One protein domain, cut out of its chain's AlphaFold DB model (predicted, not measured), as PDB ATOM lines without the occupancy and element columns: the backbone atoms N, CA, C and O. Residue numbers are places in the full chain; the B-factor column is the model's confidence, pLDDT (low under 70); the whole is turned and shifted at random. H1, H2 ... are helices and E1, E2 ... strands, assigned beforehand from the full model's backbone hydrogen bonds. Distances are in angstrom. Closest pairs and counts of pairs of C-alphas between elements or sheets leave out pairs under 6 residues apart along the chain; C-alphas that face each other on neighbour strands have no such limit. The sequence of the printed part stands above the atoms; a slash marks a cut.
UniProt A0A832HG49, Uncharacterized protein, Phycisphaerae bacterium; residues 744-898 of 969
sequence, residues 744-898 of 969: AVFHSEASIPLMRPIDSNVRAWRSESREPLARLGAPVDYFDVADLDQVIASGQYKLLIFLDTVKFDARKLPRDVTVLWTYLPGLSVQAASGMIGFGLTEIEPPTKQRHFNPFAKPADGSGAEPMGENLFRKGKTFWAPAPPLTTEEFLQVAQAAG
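Overview. This is residues 744 to 898 of the 969 residues of an uncharacterized protein of Phycisphaerae bacterium (UniProt A0A832HG49). A strongly twisted six-stranded sheet runs through the middle, with H4 over E1 on one face and H6 over E4 and E8 on the opposite face. Near the E8 and E7 end of this sheet, which H5 only grazes with residues 835 to 836, H5 packs on a small hairpin of E5 and E6, and residues 843 to 855 form the long loop of that hairpin. The 155 printed residues, under half in named elements, run E1 H1 H2 H3 E2 H4 E3 E4 H5 E5 E6 E7 E8 H6, of mixed class. The large sheet, mixed, has the order E2 E1 E3 E4 E8 E7. The whole is compact, with a radius of gyration of the C-alphas of 14.5 A and spans of 41 by 37 by 29 A.

Arrangement. E1, residues 744 to 747, precedes H1, residues 749 to 754, and H2, residues 759 to 768, both not on the large sheet. H3, residues 770 to 774, only grazes it. E2, residues 780 to 784, an edge strand, is parallel to E1, with N 745 and O 781 2.8 A apart; E1, H1 H2 H3, E2 is a strand-helix-strand unit, parallel neighbours with helices between. H4, residues 785 to 793, runs along E1 at 3 degrees on the local plane, at a height over the sheet of 8.7 A. E3, residues 799 to 802, is parallel to E1, with N 746 and O 801 2.8 A apart; E2, H4, E3 is a split unit with E1 between its strands and a right-handed crossover. E4, residues 818 to 821, is parallel to E3, with N 820 and O 800 2.8 A apart. H5, residues 829 to 836, only grazes the large sheet. E5, residues 840 to 842, and E6, residues 856 to 858, are an antiparallel hairpin, with N 841 and O 857 2.9 A apart; the closest C-alphas of H5 and E5, Ser 833 and Leu 840, are 5.3 A apart. E7, residues 872 to 874, and E8, residues 877 to 879, are another, with N 872 and O 879 2.9 A apart; E8 is parallel to E4, with N 878 and O 819 2.8 A apart. H6, residues 887 to 896, runs along E4 at 9 degrees on the local plane, at a height of 10.1 A, and touches H3, with C-alphas of Pro 772 and Thr 887 closest at 4.4 A. Every O i to N i+4 pair is within hydrogen-bond range in H3, H5 and H6; H2 has 5 of 6, H4 3 of 5, and H1 0 of 2 but 2 of 3 O i to N i+3 pairs.

Along the chain. E1 begins at C-alpha 744 (106.196, 183.870, 186.888), and H6, 14.3 A long, ends at C-alpha 896 (113.742, 172.639, 193.469). E2 measures 13.7 A, H4 13.6 A.

Size, cuts and confidence. The printed part has no cut. The links E3 to E4, E5 to E6 and E6 to E7 are long. Residues 757 to 761, 825 to 830 and 843 to 855 have pLDDT under 70.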
ATOM      1  N   ALA A 744     107.236 183.320 187.753       97.25
ATOM      2  CA  ALA A 744     106.196 183.870 186.888       97.25
ATOM      3  C   ALA A 744     104.949 182.989 186.957       97.25
ATOM      4  O   ALA A 744     105.036 181.769 186.809       97.25
ATOM      5  N   VAL A 745     103.793 183.610 187.160       95.62
ATOM      6  CA  VAL A 745     102.491 182.946 187.234       95.62
ATOM      7  C   VAL A 745     101.663 183.359 186.037       95.62
ATOM      8  O   VAL A 745     101.475 184.548 185.803       95.62
ATOM      9  N   PHE A 746     101.130 182.386 185.313       93.06
ATOM     10  CA  PHE A 746     100.335 182.608 184.117       93.06
ATOM     11  C   PHE A 746      98.874 182.271 184.358       93.06
ATOM     12  O   PHE A 746      98.556 181.195 184.877       93.06
ATOM     13  N   HIS A 747      98.000 183.180 183.930       89.25
ATOM     14  CA  HIS A 747      96.598 182.872 183.668       89.25
ATOM     15  C   HIS A 747      96.306 182.848 182.164       89.25
ATOM     16  O   HIS A 747      97.114 183.313 181.363       89.25
ATOM     17  N   SER A 748      95.150 182.317 181.772       86.62
ATOM     18  CA  SER A 748      94.680 182.354 180.383       86.62
ATOM     19  C   SER A 748      93.255 182.885 180.282       86.62
ATOM     20  O   SER A 748      92.312 182.280 180.798       86.62
ATOM     21  N   GLU A 749      93.077 183.994 179.562       85.25
ATOM     22  CA  GLU A 749      91.753 184.490 179.153       85.25
ATOM     23  C   GLU A 749      90.973 183.439 178.346       85.25
ATOM     24  O   GLU A 749      89.785 183.219 178.576       85.25
ATOM     25  N   ALA A 750      91.657 182.688 177.474       83.06
ATOM     26  CA  ALA A 750      91.040 181.657 176.637       83.06
ATOM     27  C   ALA A 750      90.487 180.459 177.432       83.06
ATOM     28  O   ALA A 750      89.709 179.667 176.894       83.06
ATOM     29  N   SER A 751      90.884 180.306 178.697       82.25
ATOM     30  CA  SER A 751      90.334 179.280 179.581       82.25
ATOM     31  C   SER A 751      88.975 179.658 180.158       82.25
ATOM     32  O   SER A 751      88.205 178.763 180.498       82.25
ATOM     33  N   ILE A 752      88.645 180.950 180.245       81.06
ATOM     34  CA  ILE A 752      87.408 181.404 180.888       81.06
ATOM     35  C   ILE A 752      86.162 180.828 180.215       81.06
ATOM     36  O   ILE A 752      85.372 180.191 180.915       81.06
ATOM     37  N   PRO A 753      85.991 180.911 178.882       81.88
ATOM     38  CA  PRO A 753      84.846 180.289 178.225       81.88
ATOM     39  C   PRO A 753      84.765 178.768 178.418       81.88
ATOM     40  O   PRO A 753      83.693 178.205 178.250       81.88
ATOM     41  N   LEU A 754      85.871 178.087 178.747       79.75
ATOM     42  CA  LEU A 754      85.907 176.633 178.970       79.75
ATOM     43  C   LEU A 754      85.451 176.241 180.379       79.75
ATOM     44  O   LEU A 754      85.092 175.087 180.618       79.75
ATOM     45  N   MET A 755      85.487 177.176 181.323       77.12
ATOM     46  CA  MET A 755      85.039 176.954 182.691       77.12
ATOM     47  C   MET A 755      83.541 177.209 182.794       77.12
ATOM     48  O   MET A 755      82.975 178.048 182.096       77.12
ATOM     49  N   ARG A 756      82.872 176.481 183.685       72.06
ATOM     50  CA  ARG A 756      81.460 176.732 183.961       72.06
ATOM     51  C   ARG A 756      81.308 178.036 184.770       72.06
ATOM     52  O   ARG A 756      82.133 178.270 185.651       72.06
ATOM     53  N   PRO A 757      80.243 178.841 184.566       62.91
ATOM     54  CA  PRO A 757      79.999 180.099 185.289       62.91
ATOM     55  C   PRO A 757      79.554 179.910 186.754       62.91
ATOM     56  O   PRO A 757      78.501 180.417 187.163       62.91
ATOM     57  N   ILE A 758      80.334 179.153 187.530       63.16
ATOM     58  CA  ILE A 758      80.180 178.947 188.973       63.16
ATOM     59  C   ILE A 758      81.386 179.584 189.665       63.16
ATOM     60  O   ILE A 758      82.504 179.070 189.582       63.16
ATOM     61  N   ASP A 759      81.146 180.684 190.380       64.62
ATOM     62  CA  ASP A 759      82.207 181.518 190.957       64.62
ATOM     63  C   ASP A 759      83.116 180.766 191.943       64.62
ATOM     64  O   ASP A 759      84.297 181.081 192.045       64.62
ATOM     65  N   SER A 760      82.624 179.722 192.626       64.00
ATOM     66  CA  SER A 760      83.426 178.953 193.593       64.00
ATOM     67  C   SER A 760      84.645 178.268 192.966       64.00
ATOM     68  O   SER A 760      85.697 178.190 193.590       64.00
ATOM     69  N   ASN A 761      84.521 177.792 191.727       66.12
ATOM     70  CA  ASN A 761      85.572 177.035 191.045       66.12
ATOM     71  C   ASN A 761      86.696 177.958 190.554       66.12
ATOM     72  O   ASN A 761      87.880 177.696 190.764       66.12
ATOM     73  N   VAL A 762      86.310 179.080 189.947       70.06
ATOM     74  CA  VAL A 762      87.227 180.117 189.451       70.06
ATOM     75  C   VAL A 762      87.932 180.790 190.618       70.06
ATOM     76  O   VAL A 762      89.141 181.006 190.567       70.06
ATOM     77  N   ARG A 763      87.203 181.046 191.709       74.38
ATOM     78  CA  ARG A 763      87.768 181.560 192.953       74.38
ATOM     79  C   ARG A 763      88.850 180.639 193.515       74.38
ATOM     80  O   ARG A 763      89.893 181.151 193.901       74.38
ATOM     81  N   ALA A 764      88.641 179.325 193.542       72.62
ATOM     82  CA  ALA A 764      89.634 178.412 194.101       72.62
ATOM     83  C   ALA A 764      90.940 178.371 193.281       72.62
ATOM     84  O   ALA A 764      92.043 178.453 193.826       72.62
ATOM     85  N   TRP A 765      90.819 178.317 191.948       77.88
ATOM     86  CA  TRP A 765      91.972 178.339 191.042       77.88
ATOM     87  C   TRP A 765      92.683 179.687 191.027       77.88
ATOM     88  O   TRP A 765      93.897 179.738 191.188       77.88
ATOM     89  N   ARG A 766      91.945 180.784 190.842       78.62
ATOM     90  CA  ARG A 766      92.537 182.113 190.664       78.62
ATOM     91  C   ARG A 766      92.824 182.796 191.984       78.62
ATOM     92  O   ARG A 766      93.959 183.171 192.213       78.62
ATOM     93  N   SER A 767      91.833 182.968 192.852       77.88
ATOM     94  CA  SER A 767      92.014 183.722 194.095       77.88
ATOM     95  C   SER A 767      92.715 182.872 195.157       77.88
ATOM     96  O   SER A 767      93.800 183.224 195.600       77.88
ATOM     97  N   GLU A 768      92.145 181.743 195.573       81.25
ATOM     98  CA  GLU A 768      92.599 181.019 196.777       81.25
ATOM     99  C   GLU A 768      94.002 180.418 196.631       81.25
ATOM    100  O   GLU A 768      94.740 180.349 197.608       81.25
ATOM    101  N   SER A 769      94.425 180.093 195.408       85.38
ATOM    102  CA  SER A 769      95.789 179.621 195.129       85.38
ATOM    103  C   SER A 769      96.866 180.711 195.271       85.38
ATOM    104  O   SER A 769      98.051 180.394 195.367       85.38
ATOM    105  N   ARG A 770      96.493 181.999 195.293       89.94
ATOM    106  CA  ARG A 770      97.451 183.120 195.343       89.94
ATOM    107  C   ARG A 770      97.914 183.463 196.745       89.94
ATOM    108  O   ARG A 770      99.012 183.989 196.887       89.94
ATOM    109  N   GLU A 771      97.123 183.168 197.774       89.75
ATOM    110  CA  GLU A 771      97.558 183.375 199.158       89.75
ATOM    111  C   GLU A 771      98.793 182.539 199.526       89.75
ATOM    112  O   GLU A 771      99.810 183.135 199.890       89.75
ATOM    113  N   PRO A 772      98.762 181.198 199.415       91.69
ATOM    114  CA  PRO A 772      99.925 180.379 199.743       91.69
ATOM    115  C   PRO A 772     101.124 180.712 198.846       91.69
ATOM    116  O   PRO A 772     102.261 180.736 199.312       91.69
ATOM    117  N   LEU A 773     100.876 181.073 197.584       92.62
ATOM    118  CA  LEU A 773     101.923 181.492 196.656       92.62
ATOM    119  C   LEU A 773     102.573 182.830 197.039       92.62
ATOM    120  O   LEU A 773     103.793 182.960 196.988       92.62
ATOM    121  N   ALA A 774     101.792 183.822 197.469       93.12
ATOM    122  CA  ALA A 774     102.319 185.103 197.943       93.12
ATOM    123  C   ALA A 774     103.148 184.960 199.232       93.12
ATOM    124  O   ALA A 774     103.973 185.822 199.526       93.12
ATOM    125  N   ARG A 775     102.951 183.872 199.988       93.56
ATOM    126  CA  ARG A 775     103.667 183.548 201.232       93.56
ATOM    127  C   ARG A 775     104.898 182.663 201.022       93.56
ATOM    128  O   ARG A 775     105.458 182.157 201.994       93.56
ATOM    129  N   LEU A 776     105.361 182.509 199.782       92.44
ATOM    130  CA  LEU A 776     106.531 181.701 199.431       92.44
ATOM    131  C   LEU A 776     107.838 182.178 200.092       92.44
ATOM    132  O   LEU A 776     108.793 181.414 200.202       92.44
ATOM    133  N   GLY A 777     107.906 183.446 200.508       93.50
ATOM    134  CA  GLY A 777     109.151 184.083 200.942       93.50
ATOM    135  C   GLY A 777     109.996 184.626 199.782       93.50
ATOM    136  O   GLY A 777     111.170 184.933 199.982       93.50
ATOM    137  N   ALA A 778     109.419 184.764 198.584       96.06
ATOM    138  CA  ALA A 778     110.037 185.385 197.413       96.06
ATOM    139  C   ALA A 778     109.010 186.236 196.634       96.06
ATOM    140  O   ALA A 778     107.820 185.920 196.689       96.06
ATOM    141  N   PRO A 779     109.445 187.274 195.891       96.31
ATOM    142  CA  PRO A 779     108.574 188.022 194.982       96.31
ATOM    143  C   PRO A 779     108.051 187.150 193.829       96.31
ATOM    144  O   PRO A 779     108.774 186.286 193.319       96.31
ATOM    145  N   VAL A 780     106.817 187.412 193.392       96.12
ATOM    146  CA  VAL A 780     106.100 186.635 192.368       96.12
ATOM    147  C   VAL A 780     105.436 187.582 191.368       96.12
ATOM    148  O   VAL A 780     104.606 188.394 191.767       96.12
ATOM    149  N   ASP A 781     105.748 187.437 190.078       96.19
ATOM    150  CA  ASP A 781     105.102 188.203 189.005       96.19
ATOM    151  C   ASP A 781     103.911 187.434 188.404       96.19
ATOM    152  O   ASP A 781     103.955 186.211 188.247       96.19
ATOM    153  N   TYR A 782     102.865 188.164 188.002       95.12
ATOM    154  CA  TYR A 782     101.650 187.621 187.380       95.12
ATOM    155  C   TYR A 782     101.483 188.126 185.943       95.12
ATOM    156  O   TYR A 782     101.550 189.335 185.705       95.12
ATOM    157  N   PHE A 783     101.204 187.218 185.010       95.50
ATOM    158  CA  PHE A 783     101.120 187.463 183.571       95.50
ATOM    159  C   PHE A 783      99.880 186.816 182.947       95.50
ATOM    160  O   PHE A 783      99.419 185.763 183.398       95.50
ATOM    161  N   ASP A 784      99.395 187.405 181.856       93.44
ATOM    162  CA  ASP A 784      98.600 186.668 180.876       93.44
ATOM    163  C   ASP A 784      99.523 185.772 180.031       93.44
ATOM    164  O   ASP A 784     100.660 186.126 179.701       93.44
ATOM    165  N   VAL A 785      99.053 184.576 179.680       91.81
ATOM    166  CA  VAL A 785      99.817 183.600 178.892       91.81
ATOM    167  C   VAL A 785     100.172 184.092 177.483       91.81
ATOM    168  O   VAL A 785     101.118 183.574 176.883       91.81
ATOM    169  N   ALA A 786      99.476 185.100 176.951       91.38
ATOM    170  CA  ALA A 786      99.820 185.755 175.691       91.38
ATOM    171  C   ALA A 786     101.223 186.391 175.708       91.38
ATOM    172  O   ALA A 786     101.842 186.538 174.654       91.38
ATOM    173  N   ASP A 787     101.757 186.703 176.893       95.06
ATOM    174  CA  ASP A 787     103.075 187.316 177.073       95.06
ATOM    175  C   ASP A 787     104.210 186.308 177.295       95.06
ATOM    176  O   ASP A 787     105.373 186.695 177.438       95.06
ATOM    177  N   LEU A 788     103.905 185.007 177.295       93.50
ATOM    178  CA  LEU A 788     104.854 183.949 177.642       93.50
ATOM    179  C   LEU A 788     106.172 184.022 176.855       93.50
ATOM    180  O   LEU A 788     107.238 183.860 177.447       93.50
ATOM    181  N   ASP A 789     106.119 184.278 175.547       92.25
ATOM    182  CA  ASP A 789     107.320 184.305 174.702       92.25
ATOM    183  C   ASP A 789     108.285 185.429 175.136       92.25
ATOM    184  O   ASP A 789     109.500 185.231 175.184       92.25
ATOM    185  N   GLN A 790     107.750 186.589 175.533       94.44
ATOM    186  CA  GLN A 790     108.538 187.715 176.048       94.44
ATOM    187  C   GLN A 790     109.094 187.414 177.446       94.44
ATOM    188  O   GLN A 790     110.249 187.726 177.743       94.44
ATOM    189  N   VAL A 791     108.294 186.759 178.295       95.31
ATOM    190  CA  VAL A 791     108.707 186.338 179.640       95.31
ATOM    191  C   VAL A 791     109.851 185.324 179.568       95.31
ATOM    192  O   VAL A 791     110.850 185.485 180.268       95.31
ATOM    193  N   ILE A 792     109.767 184.329 178.682       92.88
ATOM    194  CA  ILE A 792     110.848 183.364 178.430       92.88
ATOM    195  C   ILE A 792     112.098 184.079 177.908       92.88
ATOM    196  O   ILE A 792     113.193 183.850 178.421       92.88
ATOM    197  N   ALA A 793     111.940 184.965 176.918       93.31
ATOM    198  CA  ALA A 793     113.056 185.686 176.309       93.31
ATOM    199  C   ALA A 793     113.826 186.568 177.309       93.31
ATOM    200  O   ALA A 793     115.009 186.827 177.100       93.31
ATOM    201  N   SER A 794     113.188 186.995 178.406       93.62
ATOM    202  CA  SER A 794     113.848 187.767 179.467       93.62
ATOM    203  C   SER A 794     114.946 186.987 180.204       93.62
ATOM    204  O   SER A 794     115.865 187.597 180.747       93.62
ATOM    205  N   GLY A 795     114.839 185.652 180.278       93.19
ATOM    206  CA  GLY A 795     115.738 184.799 181.061       93.19
ATOM    207  C   GLY A 795     115.703 185.028 182.583       93.19
ATOM    208  O   GLY A 795     116.525 184.455 183.296       93.19
ATOM    209  N   GLN A 796     114.784 185.854 183.104       94.69
ATOM    210  CA  GLN A 796     114.727 186.220 184.527       94.69
ATOM    211  C   GLN A 796     114.149 185.097 185.411       94.69
ATOM    212  O   GLN A 796     114.526 184.953 186.579       94.69
ATOM    213  N   TYR A 797     113.226 184.306 184.863       97.31
ATOM    214  CA  TYR A 797     112.386 183.390 185.630       97.31
ATOM    215  C   TYR A 797     112.941 181.969 185.647       97.31
ATOM    216  O   TYR A 797     113.277 181.394 184.614       97.31
ATOM    217  N   LYS A 798     112.994 181.383 186.845       97.00
ATOM    218  CA  LYS A 798     113.437 180.000 187.081       97.00
ATOM    219  C   LYS A 798     112.270 179.029 187.235       97.00
ATOM    220  O   LYS A 798     112.433 177.834 186.987       97.00
ATOM    221  N   LEU A 799     111.112 179.545 187.653       97.69
ATOM    222  CA  LEU A 799     109.878 178.796 187.854       97.69
ATOM    223  C   LEU A 799     108.724 179.465 187.100       97.69
ATOM    224  O   LEU A 799     108.419 180.631 187.352       97.69
ATOM    225  N   LEU A 800     108.072 178.710 186.216       96.31
ATOM    226  CA  LEU A 800     106.837 179.108 185.538       96.31
ATOM    227  C   LEU A 800     105.671 178.306 186.118       96.31
ATOM    228  O   LEU A 800     105.707 177.076 186.120       96.31
ATOM    229  N   ILE A 801     104.642 178.992 186.604       94.44
ATOM    230  CA  ILE A 801     103.446 178.386 187.192       94.44
ATOM    231  C   ILE A 801     102.261 178.664 186.275       94.44
ATOM    232  O   ILE A 801     101.940 179.815 186.003       94.44
ATOM    233  N   PHE A 802     101.589 177.614 185.823       91.19
ATOM    234  CA  PHE A 802     100.424 177.693 184.951       91.19
ATOM    235  C   PHE A 802      99.163 177.424 185.764       91.19
ATOM    236  O   PHE A 802      98.856 176.265 186.050       91.19
ATOM    237  N   LEU A 803      98.474 178.504 186.154       86.69
ATOM    238  CA  LEU A 803      97.427 178.463 187.175       86.69
ATOM    239  C   LEU A 803      96.104 177.884 186.650       86.69
ATOM    240  O   LEU A 803      95.468 177.052 187.296       86.69
ATOM    241  N   ASP A 804      95.683 178.333 185.469       82.25
ATOM    242  CA  ASP A 804      94.393 177.978 184.870       82.25
ATOM    243  C   ASP A 804      94.450 177.824 183.342       82.25
ATOM    244  O   ASP A 804      93.462 178.024 182.637       82.25
ATOM    245  N   THR A 805      95.604 177.462 182.782       82.50
ATOM    246  CA  THR A 805      95.821 177.424 181.327       82.50
ATOM    247  C   THR A 805      95.356 176.100 180.699       82.50
ATOM    248  O   THR A 805      96.153 175.300 180.208       82.50
ATOM    249  N   VAL A 806      94.041 175.870 180.703       75.88
ATOM    250  CA  VAL A 806      93.376 174.676 180.144       75.88
ATOM    251  C   VAL A 806      93.668 174.504 178.651       75.88
ATOM    252  O   VAL A 806      93.861 173.391 178.174       75.88
ATOM    253  N   LYS A 807      93.734 175.599 177.888       74.50
ATOM    254  CA  LYS A 807      94.104 175.575 176.466       74.50
ATOM    255  C   LYS A 807      95.492 176.179 176.287       74.50
ATOM    256  O   LYS A 807      95.645 177.395 176.341       74.50
ATOM    257  N   PHE A 808      96.491 175.330 176.057       77.00
ATOM    258  CA  PHE A 808      97.881 175.759 175.918       77.00
ATOM    259  C   PHE A 808      98.708 174.780 175.065       77.00
ATOM    260  O   PHE A 808      98.376 173.600 174.987       77.00
ATOM    261  N   ASP A 809      99.783 175.258 174.429       72.81
ATOM    262  CA  ASP A 809     100.739 174.431 173.677       72.81
ATOM    263  C   ASP A 809     102.093 174.377 174.399       72.81
ATOM    264  O   ASP A 809     102.909 175.295 174.303       72.81
ATOM    265  N   ALA A 810     102.350 173.272 175.103       70.44
ATOM    266  CA  ALA A 810     103.546 173.092 175.928       70.44
ATOM    267  C   ALA A 810     104.852 172.990 175.130       70.44
ATOM    268  O   ALA A 810     105.926 173.153 175.707       70.44
ATOM    269  N   ARG A 811     104.794 172.789 173.804       70.62
ATOM    270  CA  ARG A 811     105.997 172.746 172.952       70.62
ATOM    271  C   ARG A 811     106.754 174.074 172.924       70.62
ATOM    272  O   ARG A 811     107.909 174.092 172.513       70.62
ATOM    273  N   LYS A 812     106.113 175.162 173.357       71.25
ATOM    274  CA  LYS A 812     106.718 176.491 173.486       71.25
ATOM    275  C   LYS A 812     107.670 176.628 174.679       71.25
ATOM    276  O   LYS A 812     108.410 177.602 174.742       71.25
ATOM    277  N   LEU A 813     107.645 175.696 175.635       82.62
ATOM    278  CA  LEU A 813     108.395 175.849 176.879       82.62
ATOM    279  C   LEU A 813     109.875 175.457 176.720       82.62
ATOM    280  O   LEU A 813     110.172 174.423 176.111       82.62
ATOM    281  N   PRO A 814     110.812 176.232 177.299       80.44
ATOM    282  CA  PRO A 814     112.214 175.849 177.366       80.44
ATOM    283  C   PRO A 814     112.383 174.560 178.169       80.44
ATOM    284  O   PRO A 814     111.693 174.331 179.162       80.44
ATOM    285  N   ARG A 815     113.336 173.713 177.769       79.06
ATOM    286  CA  ARG A 815     113.609 172.441 178.467       79.06
ATOM    287  C   ARG A 815     114.348 172.622 179.797       79.06
ATOM    288  O   ARG A 815     114.427 171.687 180.588       79.06
ATOM    289  N   ASP A 816     114.943 173.785 180.019       84.94
ATOM    290  CA  ASP A 816     115.822 174.104 181.140       84.94
ATOM    291  C   ASP A 816     115.145 174.919 182.251       84.94
ATOM    292  O   ASP A 816     115.746 175.098 183.312       84.94
ATOM    293  N   VAL A 817     113.895 175.333 182.073       90.88
ATOM    294  CA  VAL A 817     113.122 176.047 183.096       90.88
ATOM    295  C   VAL A 817     112.236 175.072 183.873       90.88
ATOM    296  O   VAL A 817     111.727 174.101 183.313       90.88
ATOM    297  N   THR A 818     112.067 175.305 185.177       95.56
ATOM    298  CA  THR A 818     111.140 174.511 185.990       95.56
ATOM    299  C   THR A 818     109.711 174.977 185.756       95.56
ATOM    300  O   THR A 818     109.428 176.173 185.762       95.56
ATOM    301  N   VAL A 819     108.797 174.029 185.566       93.88
ATOM    302  CA  VAL A 819     107.394 174.305 185.251       93.88
ATOM    303  C   VAL A 819     106.493 173.610 186.260       93.88
ATOM    304  O   VAL A 819     106.674 172.421 186.508       93.88
ATOM    305  N   LEU A 820     105.510 174.329 186.799       93.06
ATOM    306  CA  LEU A 820     104.435 173.786 187.623       93.06
ATOM    307  C   LEU A 820     103.090 173.965 186.920       93.06
ATOM    308  O   LEU A 820     102.677 175.082 186.616       93.06
ATOM    309  N   TRP A 821     102.386 172.857 186.737       89.00
ATOM    310  CA  TRP A 821     101.001 172.825 186.282       89.00
ATOM    311  C   TRP A 821     100.083 172.604 187.485       89.00
ATOM    312  O   TRP A 821     100.188 171.564 188.127       89.00
ATOM    313  N   THR A 822      99.187 173.542 187.806       83.25
ATOM    314  CA  THR A 822      98.240 173.385 188.935       83.25
ATOM    315  C   THR A 822      96.961 172.636 188.562       83.25
ATOM    316  O   THR A 822      96.104 172.409 189.412       83.25
ATOM    317  N   TYR A 823      96.830 172.262 187.289       78.56
ATOM    318  CA  TYR A 823      95.833 171.336 186.768       78.56
ATOM    319  C   TYR A 823      96.332 170.726 185.446       78.56
ATOM    320  O   TYR A 823      97.463 170.971 185.029       78.56
ATOM    321  N   LEU A 824      95.516 169.914 184.773       73.31
ATOM    322  CA  LEU A 824      95.832 169.379 183.448       73.31
ATOM    323  C   LEU A 824      95.835 170.474 182.372       73.31
ATOM    324  O   LEU A 824      94.801 171.109 182.152       73.31
ATOM    325  N   PRO A 825      96.951 170.663 181.649       68.69
ATOM    326  CA  PRO A 825      96.977 171.494 180.463       68.69
ATOM    327  C   PRO A 825      96.509 170.691 179.241       68.69
ATOM    328  O   PRO A 825      96.909 169.545 179.035       68.69
ATOM    329  N   GLY A 826      95.683 171.302 178.398       60.25
ATOM    330  CA  GLY A 826      95.083 170.666 177.225       60.25
ATOM    331  C   GLY A 826      93.659 170.146 177.466       60.25
ATOM    332  O   GLY A 826      93.187 170.025 178.591       60.25
ATOM    333  N   LEU A 827      92.953 169.830 176.373       61.69
ATOM    334  CA  LEU A 827      91.537 169.427 176.401       61.69
ATOM    335  C   LEU A 827      91.306 167.932 176.723       61.69
ATOM    336  O   LEU A 827      90.157 167.501 176.771       61.69
ATOM    337  N   SER A 828      92.360 167.122 176.900       69.50
ATOM    338  CA  SER A 828      92.243 165.691 177.238       69.50
ATOM    339  C   SER A 828      93.427 165.169 178.057       69.50
ATOM    340  O   SER A 828      94.530 165.707 177.974       69.50
ATOM    341  N   VAL A 829      93.222 164.070 178.799       69.19
ATOM    342  CA  VAL A 829      94.277 163.386 179.578       69.19
ATOM    343  C   VAL A 829      95.424 162.922 178.683       69.19
ATOM    344  O   VAL A 829      96.585 163.042 179.064       69.19
ATOM    345  N   GLN A 830      95.134 162.423 177.477       69.81
ATOM    346  CA  GLN A 830      96.172 162.001 176.532       69.81
ATOM    347  C   GLN A 830      96.996 163.192 176.031       69.81
ATOM    348  O   GLN A 830      98.223 163.099 175.978       69.81
ATOM    349  N   ALA A 831      96.347 164.316 175.704       70.06
ATOM    350  CA  ALA A 831      97.053 165.534 175.313       70.06
ATOM    351  C   ALA A 831      97.920 166.054 176.472       70.06
ATOM    352  O   ALA A 831      99.111 166.301 176.286       70.06
ATOM    353  N   ALA A 832      97.351 166.103 177.679       73.00
ATOM    354  CA  ALA A 832      98.051 166.500 178.892       73.00
ATOM    355  C   ALA A 832      99.239 165.578 179.210       73.00
ATOM    356  O   ALA A 832     100.317 166.063 179.536       73.00
ATOM    357  N   SER A 833      99.096 164.260 179.043       73.19
ATOM    358  CA  SER A 833     100.174 163.289 179.291       73.19
ATOM    359  C   SER A 833     101.409 163.591 178.441       73.19
ATOM    360  O   SER A 833     102.536 163.625 178.939       73.19
ATOM    361  N   GLY A 834     101.194 163.876 177.152       70.50
ATOM    362  CA  GLY A 834     102.266 164.281 176.244       70.50
ATOM    363  C   GLY A 834     102.882 165.634 176.612       70.50
ATOM    364  O   GLY A 834     104.093 165.800 176.494       70.50
ATOM    365  N   MET A 835     102.068 166.584 177.080       71.62
ATOM    366  CA  MET A 835     102.503 167.942 177.428       71.62
ATOM    367  C   MET A 835     103.300 168.013 178.733       71.62
ATOM    368  O   MET A 835     104.339 168.664 178.778       71.62
ATOM    369  N   ILE A 836     102.823 167.357 179.794       75.38
ATOM    370  CA  ILE A 836     103.479 167.358 181.107       75.38
ATOM    371  C   ILE A 836     104.653 166.350 181.122       75.38
ATOM    372  O   ILE A 836     105.556 166.439 181.950       75.38
ATOM    373  N   GLY A 837     104.682 165.385 180.196       71.69
ATOM    374  CA  GLY A 837     105.763 164.397 180.088       71.69
ATOM    375  C   GLY A 837     105.633 163.218 181.060       71.69
ATOM    376  O   GLY A 837     106.584 162.449 181.243       71.69
ATOM    377  N   PHE A 838     104.458 163.040 181.663       78.00
ATOM    378  CA  PHE A 838     104.096 161.892 182.491       78.00
ATOM    379  C   PHE A 838     103.021 161.080 181.773       78.00
ATOM    380  O   PHE A 838     102.123 161.650 181.163       78.00
ATOM    381  N   GLY A 839     103.068 159.750 181.868       76.56
ATOM    382  CA  GLY A 839     101.872 158.966 181.560       76.56
ATOM    383  C   GLY A 839     100.822 159.282 182.620       76.56
ATOM    384  O   GLY A 839     101.131 159.153 183.804       76.56
ATOM    385  N   LEU A 840      99.631 159.725 182.223       80.31
ATOM    386  CA  LEU A 840      98.524 159.981 183.139       80.31
ATOM    387  C   LEU A 840      97.421 158.954 182.917       80.31
ATOM    388  O   LEU A 840      97.081 158.622 181.780       80.31
ATOM    389  N   THR A 841      96.840 158.490 184.015       79.62
ATOM    390  CA  THR A 841      95.656 157.638 184.011       79.62
ATOM    391  C   THR A 841      94.487 158.447 184.550       79.62
ATOM    392  O   THR A 841      94.581 159.043 185.625       79.62
ATOM    393  N   GLU A 842      93.393 158.472 183.795       77.56
ATOM    394  CA  GLU A 842      92.126 159.052 184.241       77.56
ATOM    395  C   GLU A 842      91.638 158.303 185.490       77.56
ATOM    396  O   GLU A 842      91.665 157.071 185.523       77.56
ATOM    397  N   ILE A 843      91.259 159.039 186.539       67.12
ATOM    398  CA  ILE A 843      90.762 158.435 187.789       67.12
ATOM    399  C   ILE A 843      89.234 158.407 187.778       67.12
ATOM    400  O   ILE A 843      88.637 157.358 188.001       67.12
ATOM    401  N   GLU A 844      88.610 159.552 187.499       61.59
ATOM    402  CA  GLU A 844      87.158 159.726 187.461       61.59
ATOM    403  C   GLU A 844      86.788 160.714 186.343       61.59
ATOM    404  O   GLU A 844      87.471 161.730 186.201       61.59
ATOM    405  N   PRO A 845      85.688 160.497 185.593       53.19
ATOM    406  CA  PRO A 845      85.105 161.538 184.751       53.19
ATOM    407  C   PRO A 845      84.713 162.736 185.634       53.19
ATOM    408  O   PRO A 845      84.296 162.516 186.776       53.19
ATOM    409  N   PRO A 846      84.742 163.994 185.152       52.66
ATOM    410  CA  PRO A 846      84.390 165.135 185.987       52.66
ATOM    411  C   PRO A 846      82.889 165.034 186.298       52.66
ATOM    412  O   PRO A 846      82.061 165.314 185.430       52.66
ATOM    413  N   THR A 847      82.514 164.571 187.494       46.53
ATOM    414  CA  THR A 847      81.104 164.463 187.891       46.53
ATOM    415  C   THR A 847      80.819 165.047 189.277       46.53
ATOM    416  O   THR A 847      81.406 164.700 190.298       46.53
ATOM    417  N   LYS A 848      79.845 165.958 189.266       45.44
ATOM    418  CA  LYS A 848      78.821 166.348 190.247       45.44
ATOM    419  C   LYS A 848      79.057 166.537 191.756       45.44
ATOM    420  O   LYS A 848      78.162 167.154 192.334       45.44
ATOM    421  N   GLN A 849      80.113 166.107 192.454       43.28
ATOM    422  CA  GLN A 849      80.068 166.251 193.937       43.28
ATOM    423  C   GLN A 849      81.329 166.630 194.714       43.28
ATOM    424  O   GLN A 849      81.204 166.852 195.919       43.28
ATOM    425  N   ARG A 850      82.517 166.779 194.115       50.34
ATOM    426  CA  ARG A 850      83.707 167.179 194.895       50.34
ATOM    427  C   ARG A 850      84.560 168.190 194.142       50.34
ATOM    428  O   ARG A 850      85.135 167.869 193.113       50.34
ATOM    429  N   HIS A 851      84.639 169.404 194.682       53.66
ATOM    430  CA  HIS A 851      85.270 170.567 194.048       53.66
ATOM    431  C   HIS A 851      86.797 170.439 193.838       53.66
ATOM    432  O   HIS A 851      87.361 171.269 193.135       53.66
ATOM    433  N   PHE A 852      87.450 169.404 194.395       59.69
ATOM    434  CA  PHE A 852      88.917 169.319 194.501       59.69
ATOM    435  C   PHE A 852      89.510 167.903 194.365       59.69
ATOM    436  O   PHE A 852      90.620 167.660 194.825       59.69
ATOM    437  N   ASN A 853      88.799 166.944 193.760       60.78
ATOM    438  CA  ASN A 853      89.394 165.624 193.513       60.78
ATOM    439  C   ASN A 853      90.296 165.642 192.261       60.78
ATOM    440  O   ASN A 853      89.934 166.268 191.259       60.78
ATOM    441  N   PRO A 854      91.432 164.922 192.275       65.56
ATOM    442  CA  PRO A 854      92.292 164.779 191.107       65.56
ATOM    443  C   PRO A 854      91.549 164.063 189.966       65.56
ATOM    444  O   PRO A 854      91.078 162.941 190.126       65.56
ATOM    445  N   PHE A 855      91.462 164.699 188.793       67.19
ATOM    446  CA  PHE A 855      90.835 164.108 187.594       67.19
ATOM    447  C   PHE A 855      91.723 163.036 186.930       67.19
ATOM    448  O   PHE A 855      91.250 162.121 186.255       67.19
ATOM    449  N   ALA A 856      93.031 163.113 187.163       75.81
ATOM    450  CA  ALA A 856      94.004 162.126 186.723       75.81
ATOM    451  C   ALA A 856      95.030 161.869 187.834       75.81
ATOM    452  O   ALA A 856      95.227 162.709 188.712       75.81
ATOM    453  N   LYS A 857      95.723 160.730 187.759       83.81
ATOM    454  CA  LYS A 857      96.942 160.434 188.530       83.81
ATOM    455  C   LYS A 857      98.067 160.033 187.585       83.81
ATOM    456  O   LYS A 857      97.784 159.637 186.450       83.81
ATOM    457  N   PRO A 858      99.333 160.066 188.027       85.56
ATOM    458  CA  PRO A 858     100.396 159.444 187.260       85.56
ATOM    459  C   PRO A 858     100.113 157.950 187.067       85.56
ATOM    460  O   PRO A 858      99.673 157.266 187.992       85.56
ATOM    461  N   ALA A 859     100.358 157.447 185.862       84.25
ATOM    462  CA  ALA A 859     100.295 156.025 185.562       84.25
ATOM    463  C   ALA A 859     101.389 155.272 186.330       84.25
ATOM    464  O   ALA A 859     102.485 155.805 186.559       84.25
ATOM    465  N   ASP A 860     101.118 154.018 186.682       79.19
ATOM    466  CA  ASP A 860     102.111 153.150 187.312       79.19
ATOM    467  C   ASP A 860     103.335 153.013 186.387       79.19
ATOM    468  O   ASP A 860     103.205 152.808 185.179       79.19
ATOM    469  N   GLY A 861     104.540 153.198 186.934       79.88
ATOM    470  CA  GLY A 861     105.781 153.176 186.146       79.88
ATOM    471  C   GLY A 861     106.039 154.422 185.282       79.88
ATOM    472  O   GLY A 861     106.992 154.432 184.507       79.88
ATOM    473  N   SER A 862     105.256 155.502 185.421       80.19
ATOM    474  CA  SER A 862     105.447 156.766 184.676       80.19
ATOM    475  C   SER A 862     106.745 157.529 185.001       80.19
ATOM    476  O   SER A 862     107.093 158.483 184.289       80.19
ATOM    477  N   GLY A 863     107.450 157.130 186.065       83.69
ATOM    478  CA  GLY A 863     108.617 157.830 186.607       83.69
ATOM    479  C   GLY A 863     108.265 159.121 187.351       83.69
ATOM    480  O   GLY A 863     109.128 159.980 187.495       83.69
ATOM    481  N   ALA A 864     107.000 159.290 187.757       87.12
ATOM    482  CA  ALA A 864     106.574 160.389 188.612       87.12
ATOM    483  C   ALA A 864     107.002 160.147 190.065       87.12
ATOM    484  O   ALA A 864     106.684 159.108 190.639       87.12
ATOM    485  N   GLU A 865     107.667 161.126 190.664       90.00
ATOM    486  CA  GLU A 865     108.025 161.145 192.079       90.00
ATOM    487  C   GLU A 865     106.951 161.927 192.856       90.00
ATOM    488  O   GLU A 865     106.743 163.110 192.564       90.00
ATOM    489  N   PRO A 866     106.236 161.313 193.817       89.31
ATOM    490  CA  PRO A 866     105.317 162.046 194.679       89.31
ATOM    491  C   PRO A 866     106.104 162.939 195.651       89.31
ATOM    492  O   PRO A 866     107.049 162.490 196.295       89.31
ATOM    493  N   MET A 867     105.697 164.201 195.764       87.44
ATOM    494  CA  MET A 867     106.267 165.207 196.677       87.44
ATOM    495  C   MET A 867     105.260 165.676 197.740       87.44
ATOM    496  O   MET A 867     105.479 166.653 198.451       87.44
ATOM    497  N   GLY A 868     104.140 164.970 197.837       82.88
ATOM    498  CA  GLY A 868     103.006 165.240 198.704       82.88
ATOM    499  C   GLY A 868     101.827 164.385 198.252       82.88
ATOM    500  O   GLY A 868     101.960 163.578 197.328       82.88
ATOM    501  N   GLU A 869     100.665 164.565 198.875       78.19
ATOM    502  CA  GLU A 869      99.447 163.866 198.446       78.19
ATOM    503  C   GLU A 869      98.969 164.351 197.067       78.19
ATOM    504  O   GLU A 869      98.503 163.548 196.260       78.19
ATOM    505  N   ASN A 870      99.150 165.646 196.770       81.19
ATOM    506  CA  ASN A 870      98.639 166.309 195.567       81.19
ATOM    507  C   ASN A 870      99.733 167.045 194.769       81.19
ATOM    508  O   ASN A 870      99.453 168.033 194.089       81.19
ATOM    509  N   LEU A 871     100.980 166.565 194.813       90.75
ATOM    510  CA  LEU A 871     102.093 167.143 194.055       90.75
ATOM    511  C   LEU A 871     103.027 166.052 193.529       90.75
ATOM    512  O   LEU A 871     103.520 165.220 194.289       90.75
ATOM    513  N   PHE A 872     103.312 166.092 192.229       91.00
ATOM    514  CA  PHE A 872     104.164 165.121 191.544       91.00
ATOM    515  C   PHE A 872     105.258 165.818 190.743       91.00
ATOM    516  O   PHE A 872     105.035 166.890 190.179       91.00
ATOM    517  N   ARG A 873     106.427 165.180 190.643       92.25
ATOM    518  CA  ARG A 873     107.601 165.691 189.929       92.25
ATOM    519  C   ARG A 873     108.169 164.666 188.951       92.25
ATOM    520  O   ARG A 873     108.197 163.474 189.229       92.25
ATOM    521  N   LYS A 874     108.687 165.145 187.819       89.94
ATOM    522  CA  LYS A 874     109.574 164.403 186.913       89.94
ATOM    523  C   LYS A 874     110.545 165.376 186.270       89.94
ATOM    524  O   LYS A 874     110.172 166.233 185.469       89.94
ATOM    525  N   GLY A 875     111.811 165.270 186.659       89.56
ATOM    526  CA  GLY A 875     112.842 166.216 186.244       89.56
ATOM    527  C   GLY A 875     112.520 167.648 186.689       89.56
ATOM    528  O   GLY A 875     112.483 167.934 187.889       89.56
ATOM    529  N   LYS A 876     112.318 168.541 185.713       91.00
ATOM    530  CA  LYS A 876     111.973 169.962 185.906       91.00
ATOM    531  C   LYS A 876     110.474 170.256 185.777       91.00
ATOM    532  O   LYS A 876     110.074 171.412 185.846       91.00
ATOM    533  N   THR A 877     109.636 169.237 185.607       91.06
ATOM    534  CA  THR A 877     108.188 169.420 185.506       91.06
ATOM    535  C   THR A 877     107.505 168.931 186.772       91.06
ATOM    536  O   THR A 877     107.747 167.817 187.238       91.06
ATOM    537  N   PHE A 878     106.644 169.786 187.307       92.75
ATOM    538  CA  PHE A 878     105.787 169.547 188.449       92.75
ATOM    539  C   PHE A 878     104.333 169.602 188.008       92.75
ATOM    540  O   PHE A 878     103.958 170.372 187.119       92.75
ATOM    541  N   TRP A 879     103.510 168.801 188.661       89.88
ATOM    542  CA  TRP A 879     102.084 168.780 188.416       89.88
ATOM    543  C   TRP A 879     101.323 168.559 189.716       89.88
ATOM    544  O   TRP A 879     101.600 167.614 190.456       89.88
ATOM    545  N   ALA A 880     100.363 169.440 189.964       88.44
ATOM    546  CA  ALA A 880      99.360 169.299 190.997       88.44
ATOM    547  C   ALA A 880      98.019 168.987 190.316       88.44
ATOM    548  O   ALA A 880      97.537 169.789 189.515       88.44
ATOM    549  N   PRO A 881      97.411 167.819 190.574       80.50
ATOM    550  CA  PRO A 881      96.165 167.427 189.923       80.50
ATOM    551  C   PRO A 881      94.928 168.137 190.496       80.50
ATOM    552  O   PRO A 881      93.861 168.065 189.885       80.50
ATOM    553  N   ALA A 882      95.057 168.795 191.652       76.94
ATOM    554  CA  ALA A 882      93.992 169.540 192.311       76.94
ATOM    555  C   ALA A 882      94.575 170.728 193.113       76.94
ATOM    556  O   ALA A 882      95.333 170.497 194.054       76.94
ATOM    557  N   PRO A 883      94.249 171.984 192.765       76.69
ATOM    558  CA  PRO A 883      94.599 173.168 193.557       76.69
ATOM    559  C   PRO A 883      93.525 173.466 194.631       76.69
ATOM    560  O   PRO A 883      92.431 172.907 194.545       76.69
ATOM    561  N   PRO A 884      93.761 174.386 195.586       82.19
ATOM    562  CA  PRO A 884      95.004 175.127 195.809       82.19
ATOM    563  C   PRO A 884      96.085 174.262 196.473       82.19
ATOM    564  O   PRO A 884      95.786 173.407 197.302       82.19
ATOM    565  N   LEU A 885      97.348 174.520 196.123       87.81
ATOM    566  CA  LEU A 885      98.508 173.986 196.845       87.81
ATOM    567  C   LEU A 885      98.727 174.755 198.155       87.81
ATOM    568  O   LEU A 885      98.385 175.933 198.267       87.81
ATOM    569  N   THR A 886      99.349 174.100 199.127       90.88
ATOM    570  CA  THR A 886      99.808 174.706 200.386       90.88
ATOM    571  C   THR A 886     101.057 175.577 200.186       90.88
ATOM    572  O   THR A 886     101.743 175.501 199.163       90.88
ATOM    573  N   THR A 887     101.382 176.416 201.178       91.50
ATOM    574  CA  THR A 887     102.605 177.248 201.137       91.50
ATOM    575  C   THR A 887     103.854 176.365 201.103       91.50
ATOM    576  O   THR A 887     104.802 176.645 200.373       91.50
ATOM    577  N   GLU A 888     103.840 175.265 201.855       91.69
ATOM    578  CA  GLU A 888     104.917 174.285 201.949       91.69
ATOM    579  C   GLU A 888     105.153 173.563 200.617       91.69
ATOM    580  O   GLU A 888     106.299 173.358 200.220       91.69
ATOM    581  N   GLU A 889     104.089 173.211 199.892       92.44
ATOM    582  CA  GLU A 889     104.200 172.614 198.557       92.44
ATOM    583  C   GLU A 889     104.797 173.601 197.548       92.44
ATOM    584  O   GLU A 889     105.737 173.245 196.835       92.44
ATOM    585  N   PHE A 890     104.339 174.858 197.518       93.38
ATOM    586  CA  PHE A 890     104.963 175.877 196.665       93.38
ATOM    587  C   PHE A 890     106.436 176.114 197.020       93.38
ATOM    588  O   PHE A 890     107.267 176.259 196.119       93.38
ATOM    589  N   LEU A 891     106.778 176.103 198.312       93.19
ATOM    590  CA  LEU A 891     108.153 176.247 198.786       93.19
ATOM    591  C   LEU A 891     109.053 175.119 198.272       93.19
ATOM    592  O   LEU A 891     110.142 175.400 197.768       93.19
ATOM    593  N   GLN A 892     108.586 173.870 198.315       92.38
ATOM    594  CA  GLN A 892     109.320 172.730 197.758       92.38
ATOM    595  C   GLN A 892     109.588 172.897 196.256       92.38
ATOM    596  O   GLN A 892     110.708 172.661 195.793       92.38
ATOM    597  N   VAL A 893     108.587 173.350 195.489       95.25
ATOM    598  CA  VAL A 893     108.738 173.595 194.043       95.25
ATOM    599  C   VAL A 893     109.743 174.721 193.777       95.25
ATOM    600  O   VAL A 893     110.627 174.576 192.931       95.25
ATOM    601  N   ALA A 894     109.655 175.832 194.513       95.75
ATOM    602  CA  ALA A 894     110.554 176.973 194.352       95.75
ATOM    603  C   ALA A 894     112.008 176.632 194.708       95.75
ATOM    604  O   ALA A 894     112.927 177.003 193.973       95.75
ATOM    605  N   GLN A 895     112.224 175.871 195.784       94.88
ATOM    606  CA  GLN A 895     113.546 175.368 196.164       94.88
ATOM    607  C   GLN A 895     114.123 174.447 195.086       94.88
ATOM    608  O   GLN A 895     115.272 174.618 194.681       94.88
ATOM    609  N   ALA A 896     113.318 173.522 194.554       94.62
ATOM    610  CA  ALA A 896     113.742 172.639 193.469       94.62
ATOM    611  C   ALA A 896     114.050 173.394 192.162       94.62
ATOM    612  O   ALA A 896     114.901 172.959 191.385       94.62
ATOM    613  N   ALA A 897     113.390 174.531 191.923       96.50
ATOM    614  CA  ALA A 897     113.683 175.436 190.816       96.50
ATOM    615  C   ALA A 897     114.914 176.334 191.054       96.50
ATOM    616  O   ALA A 897     115.363 177.013 190.131       96.50
ATOM    617  N   GLY A 898     115.472 176.358 192.269       96.25
ATOM    618  CA  GLY A 898     116.585 177.237 192.628       96.25
ATOM    619  C   GLY A 898     116.195 178.717 192.695       96.25
ATOM    620  O   GLY A 898     117.029 179.583 192.412       96.25
TER     621      GLY A 898